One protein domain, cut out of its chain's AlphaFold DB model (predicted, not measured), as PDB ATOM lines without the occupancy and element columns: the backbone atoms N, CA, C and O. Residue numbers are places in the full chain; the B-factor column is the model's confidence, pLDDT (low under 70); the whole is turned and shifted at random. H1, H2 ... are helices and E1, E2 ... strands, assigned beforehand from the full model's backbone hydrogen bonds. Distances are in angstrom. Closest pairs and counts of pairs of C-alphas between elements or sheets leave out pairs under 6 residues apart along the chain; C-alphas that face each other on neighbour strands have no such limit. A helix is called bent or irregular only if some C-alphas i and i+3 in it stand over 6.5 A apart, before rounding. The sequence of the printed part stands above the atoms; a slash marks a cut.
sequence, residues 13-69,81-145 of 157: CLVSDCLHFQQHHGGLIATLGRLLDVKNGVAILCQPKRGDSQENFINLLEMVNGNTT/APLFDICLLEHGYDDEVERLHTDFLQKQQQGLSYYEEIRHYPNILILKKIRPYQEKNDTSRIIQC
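Overview. This is residues 13 to 69 and 81 to 145 of the 157 residues of the protein "Hypothetical protein" of Proboscia inermis (UniProt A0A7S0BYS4). A twisted wall of four strands, E1, E2, E4 and E3, has H1 and H2 packed over one face and no named helix over the other; H5 packs on H1 and H2, farther from the sheet. Beyond one end of the sheet, H3 reaches away from the rest, with the short H4 between it and the sheet, making the model long. The printed part has 122 residues with five named helices and four named strands, in the order E1 H1 E2 H2 E3 H3 H4 E4 H5. The sheet E1 E2 E4 E3 is mixed, and the class is mixed, helices and strands. The whole is only just compact, close to loose, with a radius of gyration of the C-alphas of 16.2 A, and spans 53 by 28 by 25 A.

Arrangement. Begin with E1, residues 13 to 16, and its parallel neighbour E2, residues 42 to 48, where N 15 and O 44 are 3.0 A apart. Between them in the chain is H1, residues 22 to 35; E1, H1 and E2 form a strand-helix-strand unit, two parallel neighbour strands with a helix between, with a right-handed crossover. E4, residues 122 to 129, is antiparallel to E2, with N 45 and O 125 2.8 A apart, and to the edge strand E3, residues 84 to 89, with N 87 and O 126 2.9 A apart. H1 and H2, residues 53 to 65, lie on the same face, making two layers, helices on one face of a sheet, at heights over the sheet of 9.3 A and 9.2 A. They touch at a steep tilt of 47 degrees, the same way; the closest C-alphas, of His 25 and Phe 57, are 6.2 A apart. H5, residues 135 to 145, is not on the sheet. With residues 26 to 30 alone, H1 touches H5 at a shallow tilt of 19 degrees, opposite ways; the closest C-alphas, of Gly 26 and Ile 142, are 5.8 A apart. With residues 60 to 64 alone, H2 touches H5; the closest C-alphas, of Val 64 and Arg 141, are 5.7 A apart. H4, residues 117 to 120, only grazes the sheet. H3, residues 95 to 109, is not on the sheet and is close to H4 but not clearly touching, with the closest C-alphas, of Leu 105 and Glu 117, 8.0 A apart. Every O i to N i+4 pair is within hydrogen-bond range in H2, H3 and H5, and 8 of 10 in H1; H4 is too short for such a pair.

Along the chain. Find C-alpha 13 at (283.610, 112.525, 232.351), where E1 begins. H1 runs 20.2 A and is irregular, with C-alphas 23 and 26 7.4 A apart; E2 runs 19.4 A and H2 18.5 A. E3 runs 15.8 A. Find C-alpha 95 at (300.163, 97.791, 239.633), from which H3 runs 21.4 A. E4 runs 22.0 A, and H5 runs 15.6 A to C-alpha 145 at (280.131, 106.036, 209.302).

Size, cuts and confidence. Look at Gln 110 and Lys 136 for the two C-alphas farthest apart, 53.7 A. Residues 70 to 80 are not printed, and C-alphas 69 and 81 are 15.1 A apart across the cut. Of the links that are printed whole, H1 to E2 and H3 to H4 are short and the others tight. The mean pLDDT of the printed part is 93.6; look for values under 70 at residues 67 to 69.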
ATOM      1  N   CYS A  13     284.696 113.488 232.493       97.81
ATOM      2  CA  CYS A  13     283.610 112.525 232.351       97.81
ATOM      3  C   CYS A  13     284.161 111.117 232.569       97.81
ATOM      4  O   CYS A  13     285.140 110.729 231.939       97.81
ATOM      5  N   LEU A  14     283.513 110.345 233.439       98.00
ATOM      6  CA  LEU A  14     283.837 108.940 233.659       98.00
ATOM      7  C   LEU A  14     282.781 108.080 232.971       98.00
ATOM      8  O   LEU A  14     281.585 108.327 233.120       98.00
ATOM      9  N   VAL A  15     283.225 107.079 232.223       97.44
ATOM     10  CA  VAL A  15     282.350 106.121 231.547       97.44
ATOM     11  C   VAL A  15     282.853 104.725 231.877       97.44
ATOM     12  O   VAL A  15     284.041 104.455 231.751       97.44
ATOM     13  N   SER A  16     281.963 103.833 232.298       96.06
ATOM     14  CA  SER A  16     282.328 102.459 232.641       96.06
ATOM     15  C   SER A  16     281.487 101.484 231.831       96.06
ATOM     16  O   SER A  16     280.263 101.587 231.838       96.06
ATOM     17  N   ASP A  17     282.143 100.561 231.129       94.38
ATOM     18  CA  ASP A  17     281.532  99.440 230.394       94.38
ATOM     19  C   ASP A  17     280.366  99.822 229.451       94.38
ATOM     20  O   ASP A  17     279.375  99.107 229.308       94.38
ATOM     21  N   CYS A  18     280.466 100.976 228.780       94.88
ATOM     22  CA  CYS A  18     279.411 101.475 227.882       94.88
ATOM     23  C   CYS A  18     279.656 101.161 226.395       94.88
ATOM     24  O   CYS A  18     278.786 101.429 225.564       94.88
ATOM     25  N   LEU A  19     280.816 100.601 226.027       95.06
ATOM     26  CA  LEU A  19     281.155 100.352 224.617       95.06
ATOM     27  C   LEU A  19     280.493  99.097 224.038       95.06
ATOM     28  O   LEU A  19     280.467  98.941 222.822       95.06
ATOM     29  N   HIS A  20     279.888  98.241 224.861       92.31
ATOM     30  CA  HIS A  20     279.208  97.043 224.369       92.31
ATOM     31  C   HIS A  20     278.028  97.364 223.425       92.31
ATOM     32  O   HIS A  20     277.782  96.634 222.462       92.31
ATOM     33  N   PHE A  21     277.326  98.482 223.648       91.00
ATOM     34  CA  PHE A  21     276.173  98.901 222.847       91.00
ATOM     35  C   PHE A  21     276.591  99.702 221.605       91.00
ATOM     36  O   PHE A  21     276.466 100.928 221.552       91.00
ATOM     37  N   GLN A  22     277.078  98.998 220.581       92.06
ATOM     38  CA  GLN A  22     277.675  99.605 219.382       92.06
ATOM     39  C   GLN A  22     276.742 100.561 218.618       92.06
ATOM     40  O   GLN A  22     277.194 101.548 218.038       92.06
ATOM     41  N   GLN A  23     275.427 100.337 218.666       90.50
ATOM     42  CA  GLN A  23     274.426 101.227 218.069       90.50
ATOM     43  C   GLN A  23     274.351 102.614 218.734       90.50
ATOM     44  O   GLN A  23     273.812 103.550 218.148       90.50
ATOM     45  N   HIS A  24     274.892 102.766 219.947       94.12
ATOM     46  CA  HIS A  24     274.883 104.019 220.703       94.12
ATOM     47  C   HIS A  24     276.247 104.717 220.742       94.12
ATOM     48  O   HIS A  24     276.349 105.804 221.309       94.12
ATOM     49  N   HIS A  25     277.276 104.163 220.089       96.19
ATOM     50  CA  HIS A  25     278.616 104.761 220.024       96.19
ATOM     51  C   HIS A  25     278.597 106.211 219.535       96.19
ATOM     52  O   HIS A  25     279.179 107.083 220.172       96.19
ATOM     53  N   GLY A  26     277.864 106.497 218.455       96.00
ATOM     54  CA  GLY A  26     277.724 107.863 217.945       96.00
ATOM     55  C   GLY A  26     277.048 108.813 218.938       96.00
ATOM     56  O   GLY A  26     277.472 109.954 219.100       96.00
ATOM     57  N   GLY A  27     276.036 108.323 219.661       95.94
ATOM     58  CA  GLY A  27     275.380 109.078 220.729       95.94
ATOM     59  C   GLY A  27     276.323 109.381 221.893       95.94
ATOM     60  O   GLY A  27     276.331 110.505 222.395       95.94
ATOM     61  N   LEU A  28     277.161 108.415 222.280       97.56
ATOM     62  CA  LEU A  28     278.182 108.595 223.309       97.56
ATOM     63  C   LEU A  28     279.224 109.640 222.884       97.56
ATOM     64  O   LEU A  28     279.477 110.575 223.638       97.56
ATOM     65  N   ILE A  29     279.756 109.552 221.660       97.31
ATOM     66  CA  ILE A  29     280.710 110.537 221.116       97.31
ATOM     67  C   ILE A  29     280.100 111.939 221.102       97.31
ATOM     68  O   ILE A  29     280.721 112.880 221.590       97.31
ATOM     69  N   ALA A  30     278.874 112.088 220.594       96.25
ATOM     70  CA  ALA A  30     278.199 113.381 220.558       96.25
ATOM     71  C   ALA A  30     277.943 113.933 221.972       96.25
ATOM     72  O   ALA A  30     278.080 115.130 222.213       96.25
ATOM     73  N   THR A  31     277.613 113.062 222.928       96.31
ATOM     74  CA  THR A  31     277.429 113.442 224.334       96.31
ATOM     75  C   THR A  31     278.736 113.946 224.941       96.31
ATOM     76  O   THR A  31     278.773 115.065 225.446       96.31
ATOM     77  N   LEU A  32     279.831 113.191 224.820       96.94
ATOM     78  CA  LEU A  32     281.153 113.617 225.297       96.94
ATOM     79  C   LEU A  32     281.612 114.909 224.602       96.94
ATOM     80  O   LEU A  32     282.123 115.821 225.251       96.94
ATOM     81  N   GLY A  33     281.357 115.026 223.296       95.94
ATOM     82  CA  GLY A  33     281.656 116.211 222.500       95.94
ATOM     83  C   GLY A  33     280.920 117.455 222.993       95.94
ATOM     84  O   GLY A  33     281.512 118.531 223.048       95.94
ATOM     85  N   ARG A  34     279.658 117.336 223.411       95.00
ATOM     86  CA  ARG A  34     278.889 118.455 223.985       95.00
ATOM     87  C   ARG A  34     279.330 118.792 225.405       95.00
ATOM     88  O   ARG A  34     279.502 119.966 225.726       95.00
ATOM     89  N   LEU A  35     279.520 117.768 226.233       95.12
ATOM     90  CA  LEU A  35     279.698 117.917 227.674       95.12
ATOM     91  C   LEU A  35     281.105 118.345 228.084       95.12
ATOM     92  O   LEU A  35     281.239 119.095 229.041       95.12
ATOM     93  N   LEU A  36     282.159 117.902 227.401       96.88
ATOM     94  CA  LEU A  36     283.521 118.197 227.848       96.88
ATOM     95  C   LEU A  36     283.938 119.636 227.534       96.88
ATOM     96  O   LEU A  36     283.592 120.189 226.488       96.88
ATOM     97  N   ASP A  37     284.710 120.244 228.427       95.50
ATOM     98  CA  ASP A  37     285.407 121.504 228.159       95.50
ATOM     99  C   ASP A  37     286.533 121.292 227.127       95.50
ATOM    100  O   ASP A  37     287.177 120.253 227.092       95.50
ATOM    101  N   VAL A  38     286.801 122.281 226.280       94.81
ATOM    102  CA  VAL A  38     287.919 122.235 225.322       94.81
ATOM    103  C   VAL A  38     289.262 122.462 226.012       94.81
ATOM    104  O   VAL A  38     290.268 121.915 225.578       94.81
ATOM    105  N   LYS A  39     289.313 123.279 227.072       92.06
ATOM    106  CA  LYS A  39     290.597 123.604 227.715       92.06
ATOM    107  C   LYS A  39     291.129 122.437 228.541       92.06
ATOM    108  O   LYS A  39     292.307 122.110 228.438       92.06
ATOM    109  N   ASN A  40     290.256 121.825 229.343       93.31
ATOM    110  CA  ASN A  40     290.644 120.816 230.331       93.31
ATOM    111  C   ASN A  40     289.764 119.554 230.311       93.31
ATOM    112  O   ASN A  40     289.857 118.752 231.233       93.31
ATOM    113  N   GLY A  41     288.868 119.395 229.334       97.50
ATOM    114  CA  GLY A  41     287.922 118.282 229.307       97.50
ATOM    115  C   GLY A  41     288.564 116.963 228.894       97.50
ATOM    116  O   GLY A  41     289.091 116.836 227.786       97.50
ATOM    117  N   VAL A  42     288.454 115.971 229.771       98.25
ATOM    118  CA  VAL A  42     288.913 114.599 229.556       98.25
ATOM    119  C   VAL A  42     287.773 113.617 229.829       98.25
ATOM    120  O   VAL A  42     287.125 113.674 230.873       98.25
ATOM    121  N   ALA A  43     287.533 112.694 228.901       98.50
ATOM    122  CA  ALA A  43     286.778 111.479 229.175       98.50
ATOM    123  C   ALA A  43     287.752 110.368 229.571       98.50
ATOM    124  O   ALA A  43     288.746 110.161 228.876       98.50
ATOM    125  N   ILE A  44     287.444 109.626 230.628       98.50
ATOM    126  CA  ILE A  44     288.136 108.385 230.974       98.50
ATOM    127  C   ILE A  44     287.102 107.272 230.874       98.50
ATOM    128  O   ILE A  44     286.128 107.247 231.630       98.50
ATOM    129  N   LEU A  45     287.289 106.390 229.898       98.31
ATOM    130  CA  LEU A  45     286.412 105.266 229.645       98.31
ATOM    131  C   LEU A  45     287.116 103.979 230.079       98.31
ATOM    132  O   LEU A  45     288.157 103.626 229.532       98.31
ATOM    133  N   CYS A  46     286.545 103.295 231.061       97.31
ATOM    134  CA  CYS A  46     287.045 102.044 231.614       97.31
ATOM    135  C   CYS A  46     286.140 100.907 231.131       97.31
ATOM    136  O   CYS A  46     284.978 100.821 231.536       97.31
ATOM    137  N   GLN A  47     286.618 100.057 230.224       95.31
ATOM    138  CA  GLN A  47     285.817  98.937 229.724       95.31
ATOM    139  C   GLN A  47     286.665  97.745 229.300       95.31
ATOM    140  O   GLN A  47     287.764  97.935 228.786       95.31
ATOM    141  N   PRO A  48     286.142  96.516 229.402       95.44
ATOM    142  CA  PRO A  48     286.753  95.386 228.726       95.44
ATOM    143  C   PRO A  48     286.646  95.513 227.206       95.44
ATOM    144  O   PRO A  48     285.732  96.153 226.680       95.44
ATOM    145  N   LYS A  49     287.541  94.829 226.490       92.38
ATOM    146  CA  LYS A  49     287.580  94.826 225.019       92.38
ATOM    147  C   LYS A  49     286.240  94.398 224.391       92.38
ATOM    148  O   LYS A  49     285.777  95.008 223.426       92.38
ATOM    149  N   ARG A  50     285.598  93.370 224.974       89.88
ATOM    150  CA  ARG A  50     284.307  92.779 224.563       89.88
ATOM    151  C   ARG A  50     284.190  92.606 223.040       89.88
ATOM    152  O   ARG A  50     283.399  93.290 222.383       89.88
ATOM    153  N   GLY A  51     284.962  91.667 222.489       90.12
ATOM    154  CA  GLY A  51     285.048  91.453 221.039       90.12
ATOM    155  C   GLY A  51     285.568  92.706 220.332       90.12
ATOM    156  O   GLY A  51     286.481  93.352 220.831       90.12
ATOM    157  N   ASP A  52     284.937  93.092 219.224       92.25
ATOM    158  CA  ASP A  52     285.385  94.237 218.413       92.25
ATOM    159  C   ASP A  52     284.797  95.578 218.885       92.25
ATOM    160  O   ASP A  52     284.952  96.605 218.229       92.25
ATOM    161  N   SER A  53     284.057  95.600 220.000       94.06
ATOM    162  CA  SER A  53     283.268  96.775 220.392       94.06
ATOM    163  C   SER A  53     284.127  98.001 220.731       94.06
ATOM    164  O   SER A  53     283.797  99.108 220.303       94.06
ATOM    165  N   GLN A  54     285.254  97.813 221.423       94.69
ATOM    166  CA  GLN A  54     286.215  98.883 221.703       94.69
ATOM    167  C   GLN A  54     286.865  99.408 220.417       94.69
ATOM    168  O   GLN A  54     286.918 100.618 220.198       94.69
ATOM    169  N   GLU A  55     287.325  98.508 219.550       94.12
ATOM    170  CA  GLU A  55     287.968  98.873 218.286       94.12
ATOM    171  C   GLU A  55     286.993  99.620 217.367       94.12
ATOM    172  O   GLU A  55     287.314 100.676 216.827       94.12
ATOM    173  N   ASN A  56     285.746  99.156 217.276       93.81
ATOM    174  CA  ASN A  56     284.693  99.821 216.514       93.81
ATOM    175  C   ASN A  56     284.380 101.229 217.032       93.81
ATOM    176  O   ASN A  56     284.019 102.095 216.226       93.81
ATOM    177  N   PHE A  57     284.510 101.466 218.338       95.81
ATOM    178  CA  PHE A  57     284.366 102.794 218.928       95.81
ATOM    179  C   PHE A  57     285.554 103.702 218.578       95.81
ATOM    180  O   PHE A  57     285.341 104.830 218.133       95.81
ATOM    181  N   ILE A  58     286.789 103.205 218.707       95.12
ATOM    182  CA  ILE A  58     288.015 103.944 218.355       95.12
ATOM    183  C   ILE A  58     288.032 104.294 216.862       95.12
ATOM    184  O   ILE A  58     288.246 105.448 216.504       95.12
ATOM    185  N   ASN A  59     287.684 103.349 215.987       92.88
ATOM    186  CA  ASN A  59     287.571 103.595 214.550       92.88
ATOM    187  C   ASN A  59     286.545 104.697 214.234       92.88
ATOM    188  O   ASN A  59     286.771 105.528 213.357       92.88
ATOM    189  N   LEU A  60     285.421 104.737 214.961       93.50
ATOM    190  CA  LEU A  60     284.433 105.806 214.802       93.50
ATOM    191  C   LEU A  60     284.985 107.164 215.275       93.50
ATOM    192  O   LEU A  60     284.746 108.173 214.613       93.50
ATOM    193  N   LEU A  61     285.737 107.201 216.381       94.81
ATOM    194  CA  LEU A  61     286.414 108.414 216.854       94.81
ATOM    195  C   LEU A  61     287.425 108.946 215.830       94.81
ATOM    196  O   LEU A  61     287.405 110.140 215.536       94.81
ATOM    197  N   GLU A  62     288.257 108.083 215.246       92.12
ATOM    198  CA  GLU A  62     289.249 108.478 214.233       92.12
ATOM    199  C   GLU A  62     288.594 109.054 212.968       92.12
ATOM    200  O   GLU A  62     289.027 110.079 212.432       92.12
ATOM    201  N   MET A  63     287.471 108.476 212.533       87.44
ATOM    202  CA  MET A  63     286.681 109.025 211.426       87.44
ATOM    203  C   MET A  63     286.098 110.408 211.755       87.44
ATOM    204  O   MET A  63     286.130 111.323 210.921       87.44
ATOM    205  N   VAL A  64     285.592 110.598 212.979       90.06
ATOM    206  CA  VAL A  64     285.117 111.910 213.454       90.06
ATOM    207  C   VAL A  64     286.266 112.918 213.520       90.06
ATOM    208  O   VAL A  64     286.092 114.063 213.098       90.06
ATOM    209  N   ASN A  65     287.452 112.487 213.954       91.56
ATOM    210  CA  ASN A  65     288.677 113.286 213.939       91.56
ATOM    211  C   ASN A  65     289.139 113.663 212.524       91.56
ATOM    212  O   ASN A  65     289.909 114.606 212.370       91.56
ATOM    213  N   GLY A  66     288.644 112.975 211.492       78.25
ATOM    214  CA  GLY A  66     289.033 113.202 210.104       78.25
ATOM    215  C   GLY A  66     290.330 112.515 209.697       78.25
ATOM    216  O   GLY A  66     290.832 112.803 208.614       78.25
ATOM    217  N   ASN A  67     290.827 111.588 210.515       61.91
ATOM    218  CA  ASN A  67     291.938 110.711 210.179       61.91
ATOM    219  C   ASN A  67     291.419 109.512 209.376       61.91
ATOM    220  O   ASN A  67     291.414 108.380 209.849       61.91
ATOM    221  N   THR A  68     290.948 109.734 208.151       52.50
ATOM    222  CA  THR A  68     290.717 108.615 207.231       52.50
ATOM    223  C   THR A  68     292.011 108.306 206.482       52.50
ATOM    224  O   THR A  68     292.367 108.968 205.511       52.50
ATOM    225  N   THR A  69     292.703 107.247 206.909       44.81
ATOM    226  CA  THR A  69     293.678 106.505 206.087       44.81
ATOM    227  C   THR A  69     293.001 105.719 204.956       44.81
ATOM    228  O   THR A  69     293.679 105.185 204.079       44.81
ATOM    229  N   ALA A  81     290.364 119.985 212.353       85.06
ATOM    230  CA  ALA A  81     291.202 119.475 213.433       85.06
ATOM    231  C   ALA A  81     290.510 118.294 214.157       85.06
ATOM    232  O   ALA A  81     289.274 118.274 214.224       85.06
ATOM    233  N   PRO A  82     291.268 117.352 214.742       93.19
ATOM    234  CA  PRO A  82     290.708 116.283 215.564       93.19
ATOM    235  C   PRO A  82     289.778 116.825 216.654       93.19
ATOM    236  O   PRO A  82     290.041 117.877 217.239       93.19
ATOM    237  N   LEU A  83     288.674 116.125 216.920       95.50
ATOM    238  CA  LEU A  83     287.771 116.442 218.027       95.50
ATOM    239  C   LEU A  83     288.387 116.023 219.365       95.50
ATOM    240  O   LEU A  83     288.352 116.799 220.325       95.50
ATOM    241  N   PHE A  84     288.960 114.820 219.406       97.31
ATOM    242  CA  PHE A  84     289.613 114.247 220.576       97.31
ATOM    243  C   PHE A  84     291.043 113.825 220.253       97.31
ATOM    244  O   PHE A  84     291.303 113.285 219.182       97.31
ATOM    245  N   ASP A  85     291.946 114.023 221.201       96.56
ATOM    246  CA  ASP A  85     293.185 113.259 221.300       96.56
ATOM    247  C   ASP A  85     292.881 111.957 222.056       96.56
ATOM    248  O   ASP A  85     292.114 111.970 223.026       96.56
ATOM    249  N   ILE A  86     293.405 110.838 221.557       97.38
ATOM    250  CA  ILE A  86     292.976 109.481 221.912       97.38
ATOM    251  C   ILE A  86     294.179 108.714 222.452       97.38
ATOM    252  O   ILE A  86     295.181 108.547 221.764       97.38
ATOM    253  N   CYS A  87     294.061 108.199 223.673       97.50
ATOM    254  CA  CYS A  87     295.074 107.351 224.287       97.50
ATOM    255  C   CYS A  87     294.414 106.092 224.851       97.50
ATOM    256  O   CYS A  87     293.465 106.184 225.626       97.50
ATOM    257  N   LEU A  88     294.900 104.920 224.449       97.69
ATOM    258  CA  LEU A  88     294.443 103.628 224.950       97.69
ATOM    259  C   LEU A  88     295.547 102.999 225.801       97.69
ATOM    260  O   LEU A  88     296.673 102.842 225.334       97.69
ATOM    261  N   LEU A  89     295.202 102.620 227.025       97.50
ATOM    262  CA  LEU A  89     296.045 101.870 227.944       97.50
ATOM    263  C   LEU A  89     295.415 100.489 228.129       97.50
ATOM    264  O   LEU A  89     294.375 100.358 228.778       97.50
ATOM    265  N   GLU A  90     296.019  99.476 227.512       95.12
ATOM    266  CA  GLU A  90     295.564  98.084 227.631       95.12
ATOM    267  C   GLU A  90     296.195  97.368 228.824       95.12
ATOM    268  O   GLU A  90     295.593  96.443 229.327       95.12
ATOM    269  N   HIS A  91     297.374  97.790 229.286       94.81
ATOM    270  CA  HIS A  91     298.051  97.228 230.457       94.81
ATOM    271  C   HIS A  91     298.931  98.279 231.133       94.81
ATOM    272  O   HIS A  91     299.264  99.309 230.540       94.81
ATOM    273  N   GLY A  92     299.346  97.994 232.366       94.19
ATOM    274  CA  GLY A  92     300.372  98.749 233.086       94.19
ATOM    275  C   GLY A  92     299.919 100.130 233.551       94.19
ATOM    276  O   GLY A  92     300.758 100.995 233.795       94.19
ATOM    277  N   TYR A  93     298.606 100.358 233.652       95.38
ATOM    278  CA  TYR A  93     298.052 101.607 234.179       95.38
ATOM    279  C   TYR A  93     297.897 101.602 235.710       95.38
ATOM    280  O   TYR A  93     297.755 102.674 236.294       95.38
ATOM    281  N   ASP A  94     297.904 100.429 236.357       97.62
ATOM    282  CA  ASP A  94     297.834 100.270 237.814       97.62
ATOM    283  C   ASP A  94     298.446  98.925 238.256       97.62
ATOM    284  O   ASP A  94     298.046  97.864 237.770       97.62
ATOM    285  N   ASP A  95     299.406  98.970 239.184       97.88
ATOM    286  CA  ASP A  95     300.163  97.791 239.633       97.88
ATOM    287  C   ASP A  95     299.278  96.731 240.305       97.88
ATOM    288  O   ASP A  95     299.503  95.529 240.148       97.88
ATOM    289  N   GLU A  96     298.261  97.154 241.060       97.81
ATOM    290  CA  GLU A  96     297.376  96.233 241.769       97.81
ATOM    291  C   GLU A  96     296.394  95.570 240.802       97.81
ATOM    292  O   GLU A  96     296.131  94.370 240.915       97.81
ATOM    293  N   VAL A  97     295.895  96.307 239.807       97.12
ATOM    294  CA  VAL A  97     295.058  95.726 238.750       97.12
ATOM    295  C   VAL A  97     295.840  94.697 237.931       97.12
ATOM    296  O   VAL A  97     295.312  93.612 237.680       97.12
ATOM    297  N   GLU A  98     297.103  94.965 237.593       97.56
ATOM    298  CA  GLU A  98     297.972  93.988 236.919       97.56
ATOM    299  C   GLU A  98     298.241  92.748 237.778       97.56
ATOM    300  O   GLU A  98     298.197  91.604 237.300       97.56
ATOM    301  N   ARG A  99     298.469  92.950 239.080       98.12
ATOM    302  CA  ARG A  99     298.659  91.850 240.027       98.12
ATOM    303  C   ARG A  99     297.413  90.965 240.102       98.12
ATOM    304  O   ARG A  99     297.531  89.738 240.065       98.12
ATOM    305  N   LEU A 100     296.228  91.568 240.194       98.00
ATOM    306  CA  LEU A 100     294.948  90.855 240.217       98.00
ATOM    307  C   LEU A 100     294.673  90.139 238.893       98.00
ATOM    308  O   LEU A 100     294.257  88.982 238.907       98.00
ATOM    309  N   HIS A 101     294.935  90.789 237.759       97.44
ATOM    310  CA  HIS A 101     294.822  90.184 236.433       97.44
ATOM    311  C   HIS A 101     295.666  88.906 236.329       97.44
ATOM    312  O   HIS A 101     295.148  87.846 235.971       97.44
ATOM    313  N   THR A 102     296.933  88.980 236.746       97.31
ATOM    314  CA  THR A 102     297.857  87.838 236.754       97.31
ATOM    315  C   THR A 102     297.356  86.700 237.652       97.31
ATOM    316  O   THR A 102     297.343  85.542 237.232       97.31
ATOM    317  N   ASP A 103     296.903  87.010 238.873       97.81
ATOM    318  CA  ASP A 103     296.348  86.018 239.808       97.81
ATOM    319  C   ASP A 103     295.094  85.329 239.234       97.81
ATOM    320  O   ASP A 103     294.956  84.103 239.297       97.81
ATOM    321  N   PHE A 104     294.192  86.088 238.605       97.81
ATOM    322  CA  PHE A 104     292.989  85.523 237.999       97.81
ATOM    323  C   PHE A 104     293.273  84.661 236.768       97.81
ATOM    324  O   PHE A 104     292.616  83.627 236.614       97.81
ATOM    325  N   LEU A 105     294.254  85.027 235.936       96.81
ATOM    326  CA  LEU A 105     294.712  84.192 234.822       96.81
ATOM    327  C   LEU A 105     295.297  82.863 235.320       96.81
ATOM    328  O   LEU A 105     294.942  81.803 234.805       96.81
ATOM    329  N   GLN A 106     296.133  82.891 236.363       96.94
ATOM    330  CA  GLN A 106     296.696  81.670 236.956       96.94
ATOM    331  C   GLN A 106     295.602  80.751 237.509       96.94
ATOM    332  O   GLN A 106     295.596  79.549 237.241       96.94
ATOM    333  N   LYS A 107     294.627  81.311 238.234       96.94
ATOM    334  CA  LYS A 107     293.478  80.548 238.744       96.94
ATOM    335  C   LYS A 107     292.611  79.989 237.618       96.94
ATOM    336  O   LYS A 107     292.091  78.884 237.753       96.94
ATOM    337  N   GLN A 108     292.458  80.710 236.507       95.88
ATOM    338  CA  GLN A 108     291.681  80.241 235.358       95.88
ATOM    339  C   GLN A 108     292.352  79.045 234.670       95.88
ATOM    340  O   GLN A 108     291.673  78.062 234.379       95.88
ATOM    341  N   GLN A 109     293.681  79.052 234.526       93.75
ATOM    342  CA  GLN A 109     294.443  77.900 234.015       93.75
ATOM    343  C   GLN A 109     294.302  76.647 234.896       93.75
ATOM    344  O   GLN A 109     294.384  75.526 234.400       93.75
ATOM    345  N   GLN A 110     294.053  76.828 236.195       95.69
ATOM    346  CA  GLN A 110     293.807  75.746 237.155       95.69
ATOM    347  C   GLN A 110     292.331  75.317 237.231       95.69
ATOM    348  O   GLN A 110     291.991  74.438 238.021       95.69
ATOM    349  N   GLY A 111     291.435  75.938 236.454       94.50
ATOM    350  CA  GLY A 111     289.990  75.688 236.524       94.50
ATOM    351  C   GLY A 111     289.317  76.238 237.789       94.50
ATOM    352  O   GLY A 111     288.197  75.850 238.108       94.50
ATOM    353  N   LEU A 112     289.986  77.138 238.516       94.25
ATOM    354  CA  LEU A 112     289.515  77.744 239.767       94.25
ATOM    355  C   LEU A 112     288.873  79.128 239.567       94.25
ATOM    356  O   LEU A 112     288.458  79.764 240.534       94.25
ATOM    357  N   SER A 113     288.818  79.623 238.330       94.44
ATOM    358  CA  SER A 113     288.286  80.944 237.987       94.44
ATOM    359  C   SER A 113     287.631  80.934 236.606       94.44
ATOM    360  O   SER A 113     288.114  80.269 235.692       94.44
ATOM    361  N   TYR A 114     286.566  81.723 236.447       94.69
ATOM    362  CA  TYR A 114     285.883  81.976 235.168       94.69
ATOM    363  C   TYR A 114     286.393  83.246 234.468       94.69
ATOM    364  O   TYR A 114     285.707  83.837 233.635       94.69
ATOM    365  N   TYR A 115     287.579  83.718 234.848       96.81
ATOM    366  CA  TYR A 115     288.146  84.948 234.324       96.81
ATOM    367  C   TYR A 115     288.547  84.816 232.848       96.81
ATOM    368  O   TYR A 115     289.521  84.164 232.494       96.81
ATOM    369  N   GLU A 116     287.799  85.490 231.987       94.81
ATOM    370  CA  GLU A 116     288.139  85.755 230.588       94.81
ATOM    371  C   GLU A 116     288.604  87.208 230.419       94.81
ATOM    372  O   GLU A 116     287.805  88.129 230.601       94.81
ATOM    373  N   GLU A 117     289.856  87.428 230.026       94.56
ATOM    374  CA  GLU A 117     290.445  88.765 229.847       94.56
ATOM    375  C   GLU A 117     289.559  89.690 229.000       94.56
ATOM    376  O   GLU A 117     289.158  90.760 229.453       94.56
ATOM    377  N   ILE A 118     289.105  89.216 227.836       93.69
ATOM    378  CA  ILE A 118     288.246  89.976 226.912       93.69
ATOM    379  C   ILE A 118     286.906  90.446 227.514       93.69
ATOM    380  O   ILE A 118     286.257  91.328 226.943       93.69
ATOM    381  N   ARG A 119     286.455  89.850 228.627       94.19
ATOM    382  CA  ARG A 119     285.195  90.183 229.315       94.19
ATOM    383  C   ARG A 119     285.397  90.876 230.655       94.19
ATOM    384  O   ARG A 119     284.449  91.508 231.117       94.19
ATOM    385  N   HIS A 120     286.565  90.725 231.272       95.75
ATOM    386  CA  HIS A 120     286.780  91.102 232.667       95.75
ATOM    387  C   HIS A 120     287.941  92.073 232.871       95.75
ATOM    388  O   HIS A 120     287.869  92.866 233.804       95.75
ATOM    389  N   TYR A 121     288.994  92.024 232.049       97.19
ATOM    390  CA  TYR A 121     290.093  92.981 232.154       97.19
ATOM    391  C   TYR A 121     289.653  94.330 231.573       97.19
ATOM    392  O   TYR A 121     289.235  94.356 230.413       97.19
ATOM    393  N   PRO A 122     289.695  95.438 232.333       96.69
ATOM    394  CA  PRO A 122     289.285  96.734 231.823       96.69
ATOM    395  C   PRO A 122     290.444  97.476 231.149       96.69
ATOM    396  O   PRO A 122     291.423  97.823 231.784       96.69
ATOM    397  N   ASN A 123     290.289  97.846 229.887       97.06
ATOM    398  CA  ASN A 123     291.166  98.815 229.244       97.06
ATOM    399  C   ASN A 123     290.744 100.243 229.615       97.06
ATOM    400  O   ASN A 123     289.547 100.532 229.751       97.06
ATOM    401  N   ILE A 124     291.713 101.158 229.691       98.19
ATOM    402  CA  ILE A 124     291.461 102.586 229.904       98.19
ATOM    403  C   ILE A 124     291.631 103.336 228.582       98.19
ATOM    404  O   ILE A 124     292.729 103.447 228.046       98.19
ATOM    405  N   LEU A 125     290.539 103.896 228.068       98.38
ATOM    406  CA  LEU A 125     290.531 104.804 226.924       98.38
ATOM    407  C   LEU A 125     290.356 106.244 227.418       98.38
ATOM    408  O   LEU A 125     289.331 106.594 228.000       98.38
ATOM    409  N   ILE A 126     291.348 107.088 227.164       98.50
ATOM    410  CA  ILE A 126     291.373 108.499 227.542       98.50
ATOM    411  C   ILE A 126     291.112 109.337 226.293       98.50
ATOM    412  O   ILE A 126     291.826 109.216 225.298       98.50
ATOM    413  N   LEU A 127     290.103 110.207 226.358       98.56
ATOM    414  CA  LEU A 127     289.757 111.146 225.292       98.56
ATOM    415  C   LEU A 127     289.918 112.573 225.802       98.56
ATOM    416  O   LEU A 127     289.114 113.039 226.611       98.56
ATOM    417  N   LYS A 128     290.922 113.299 225.319       98.19
ATOM    418  CA  LYS A 128     291.087 114.722 225.633       98.19
ATOM    419  C   LYS A 128     290.433 115.558 224.543       98.19
ATOM    420  O   LYS A 128     290.791 115.430 223.378       98.19
ATOM    421  N   LYS A 129     289.478 116.420 224.891       97.06
ATOM    422  CA  LYS A 129     288.799 117.267 223.901       97.06
ATOM    423  C   LYS A 129     289.745 118.361 223.402       97.06
ATOM    424  O   LYS A 129     290.329 119.083 224.200       97.06
ATOM    425  N   ILE A 130     289.877 118.491 222.082       96.25
ATOM    426  CA  ILE A 130     290.831 119.410 221.434       96.25
ATOM    427  C   ILE A 130     290.131 120.626 220.823       96.25
ATOM    428  O   ILE A 130     290.710 121.709 220.738       96.25
ATOM    429  N   ARG A 131     288.862 120.486 220.426       94.75
ATOM    430  CA  ARG A 131     288.073 121.588 219.863       94.75
ATOM    431  C   ARG A 131     286.598 121.515 220.251       94.75
ATOM    432  O   ARG A 131     286.127 120.463 220.689       94.75
ATOM    433  N   PRO A 132     285.833 122.606 220.069       94.69
ATOM    434  CA  PRO A 132     284.386 122.557 220.204       94.69
ATOM    435  C   PRO A 132     283.764 121.511 219.269       94.69
ATOM    436  O   PRO A 132     284.183 121.355 218.117       94.69
ATOM    437  N   TYR A 133     282.737 120.828 219.776       93.81
ATOM    438  CA  TYR A 133     281.892 119.959 218.969       93.81
ATOM    439  C   TYR A 133     281.063 120.807 218.005       93.81
ATOM    440  O   TYR A 133     280.432 121.788 218.404       93.81
ATOM    441  N   GLN A 134     281.086 120.444 216.731       92.38
ATOM    442  CA  GLN A 134     280.365 121.110 215.661       92.38
ATOM    443  C   GLN A 134     279.147 120.265 215.301       92.38
ATOM    444  O   GLN A 134     279.257 119.334 214.506       92.38
ATOM    445  N   GLU A 135     277.983 120.624 215.852       90.38
ATOM    446  CA  GLU A 135     276.735 119.847 215.740       90.38
ATOM    447  C   GLU A 135     276.454 119.326 214.334       90.38
ATOM    448  O   GLU A 135     276.151 118.153 214.163       90.38
ATOM    449  N   LYS A 136     276.591 120.177 213.315       88.75
ATOM    450  CA  LYS A 136     276.348 119.777 211.929       88.75
ATOM    451  C   LYS A 136     277.433 118.827 211.414       88.75
ATOM    452  O   LYS A 136     277.123 117.747 210.931       88.75
ATOM    453  N   ASN A 137     278.699 119.222 211.524       88.19
ATOM    454  CA  ASN A 137     279.804 118.530 210.860       88.19
ATOM    455  C   ASN A 137     280.134 117.190 211.522       88.19
ATOM    456  O   ASN A 137     280.273 116.180 210.833       88.19
ATOM    457  N   ASP A 138     280.231 117.171 212.850       91.00
ATOM    458  CA  ASP A 138     280.615 115.975 213.597       91.00
ATOM    459  C   ASP A 138     279.487 114.937 213.579       91.00
ATOM    460  O   ASP A 138     279.736 113.758 213.330       91.00
ATOM    461  N   THR A 139     278.229 115.373 213.717       91.00
ATOM    462  CA  THR A 139     277.073 114.470 213.603       91.00
ATOM    463  C   THR A 139     276.956 113.891 212.192       91.00
ATOM    464  O   THR A 139     276.698 112.698 212.050       91.00
ATOM    465  N   SER A 140     277.192 114.684 211.139       89.25
ATOM    466  CA  SER A 140     277.196 114.166 209.765       89.25
ATOM    467  C   SER A 140     278.269 113.095 209.546       89.25
ATOM    468  O   SER A 140     277.974 112.083 208.918       89.25
ATOM    469  N   ARG A 141     279.476 113.261 210.106       88.56
ATOM    470  CA  ARG A 141     280.539 112.238 210.044       88.56
ATOM    471  C   ARG A 141     280.140 110.949 210.762       88.56
ATOM    472  O   ARG A 141     280.355 109.861 210.234       88.56
ATOM    473  N   ILE A 142     279.516 111.071 211.935       90.00
ATOM    474  CA  ILE A 142     278.987 109.923 212.686       90.00
ATOM    475  C   ILE A 142     277.939 109.170 211.853       90.00
ATOM    476  O   ILE A 142     278.019 107.949 211.725       90.00
ATOM    477  N   ILE A 143     276.978 109.888 211.262       88.62
ATOM    478  CA  ILE A 143     275.924 109.297 210.422       88.62
ATOM    479  C   ILE A 143     276.532 108.600 209.201       88.62
ATOM    480  O   ILE A 143     276.208 107.441 208.943       88.62
ATOM    481  N   GLN A 144     277.461 109.256 208.502       86.50
ATOM    482  CA  GLN A 144     278.144 108.682 207.344       86.50
ATOM    483  C   GLN A 144     278.839 107.356 207.694       86.50
ATOM    484  O   GLN A 144     278.712 106.379 206.957       86.50
ATOM    485  N   CYS A 145     279.504 107.278 208.852       81.81
ATOM    486  CA  CYS A 145     280.131 106.036 209.302       81.81
ATOM    487  C   CYS A 145     279.113 104.894 209.480       81.81
ATOM    488  O   CYS A 145     279.387 103.753 209.093       81.81
TER     489      CYS A 145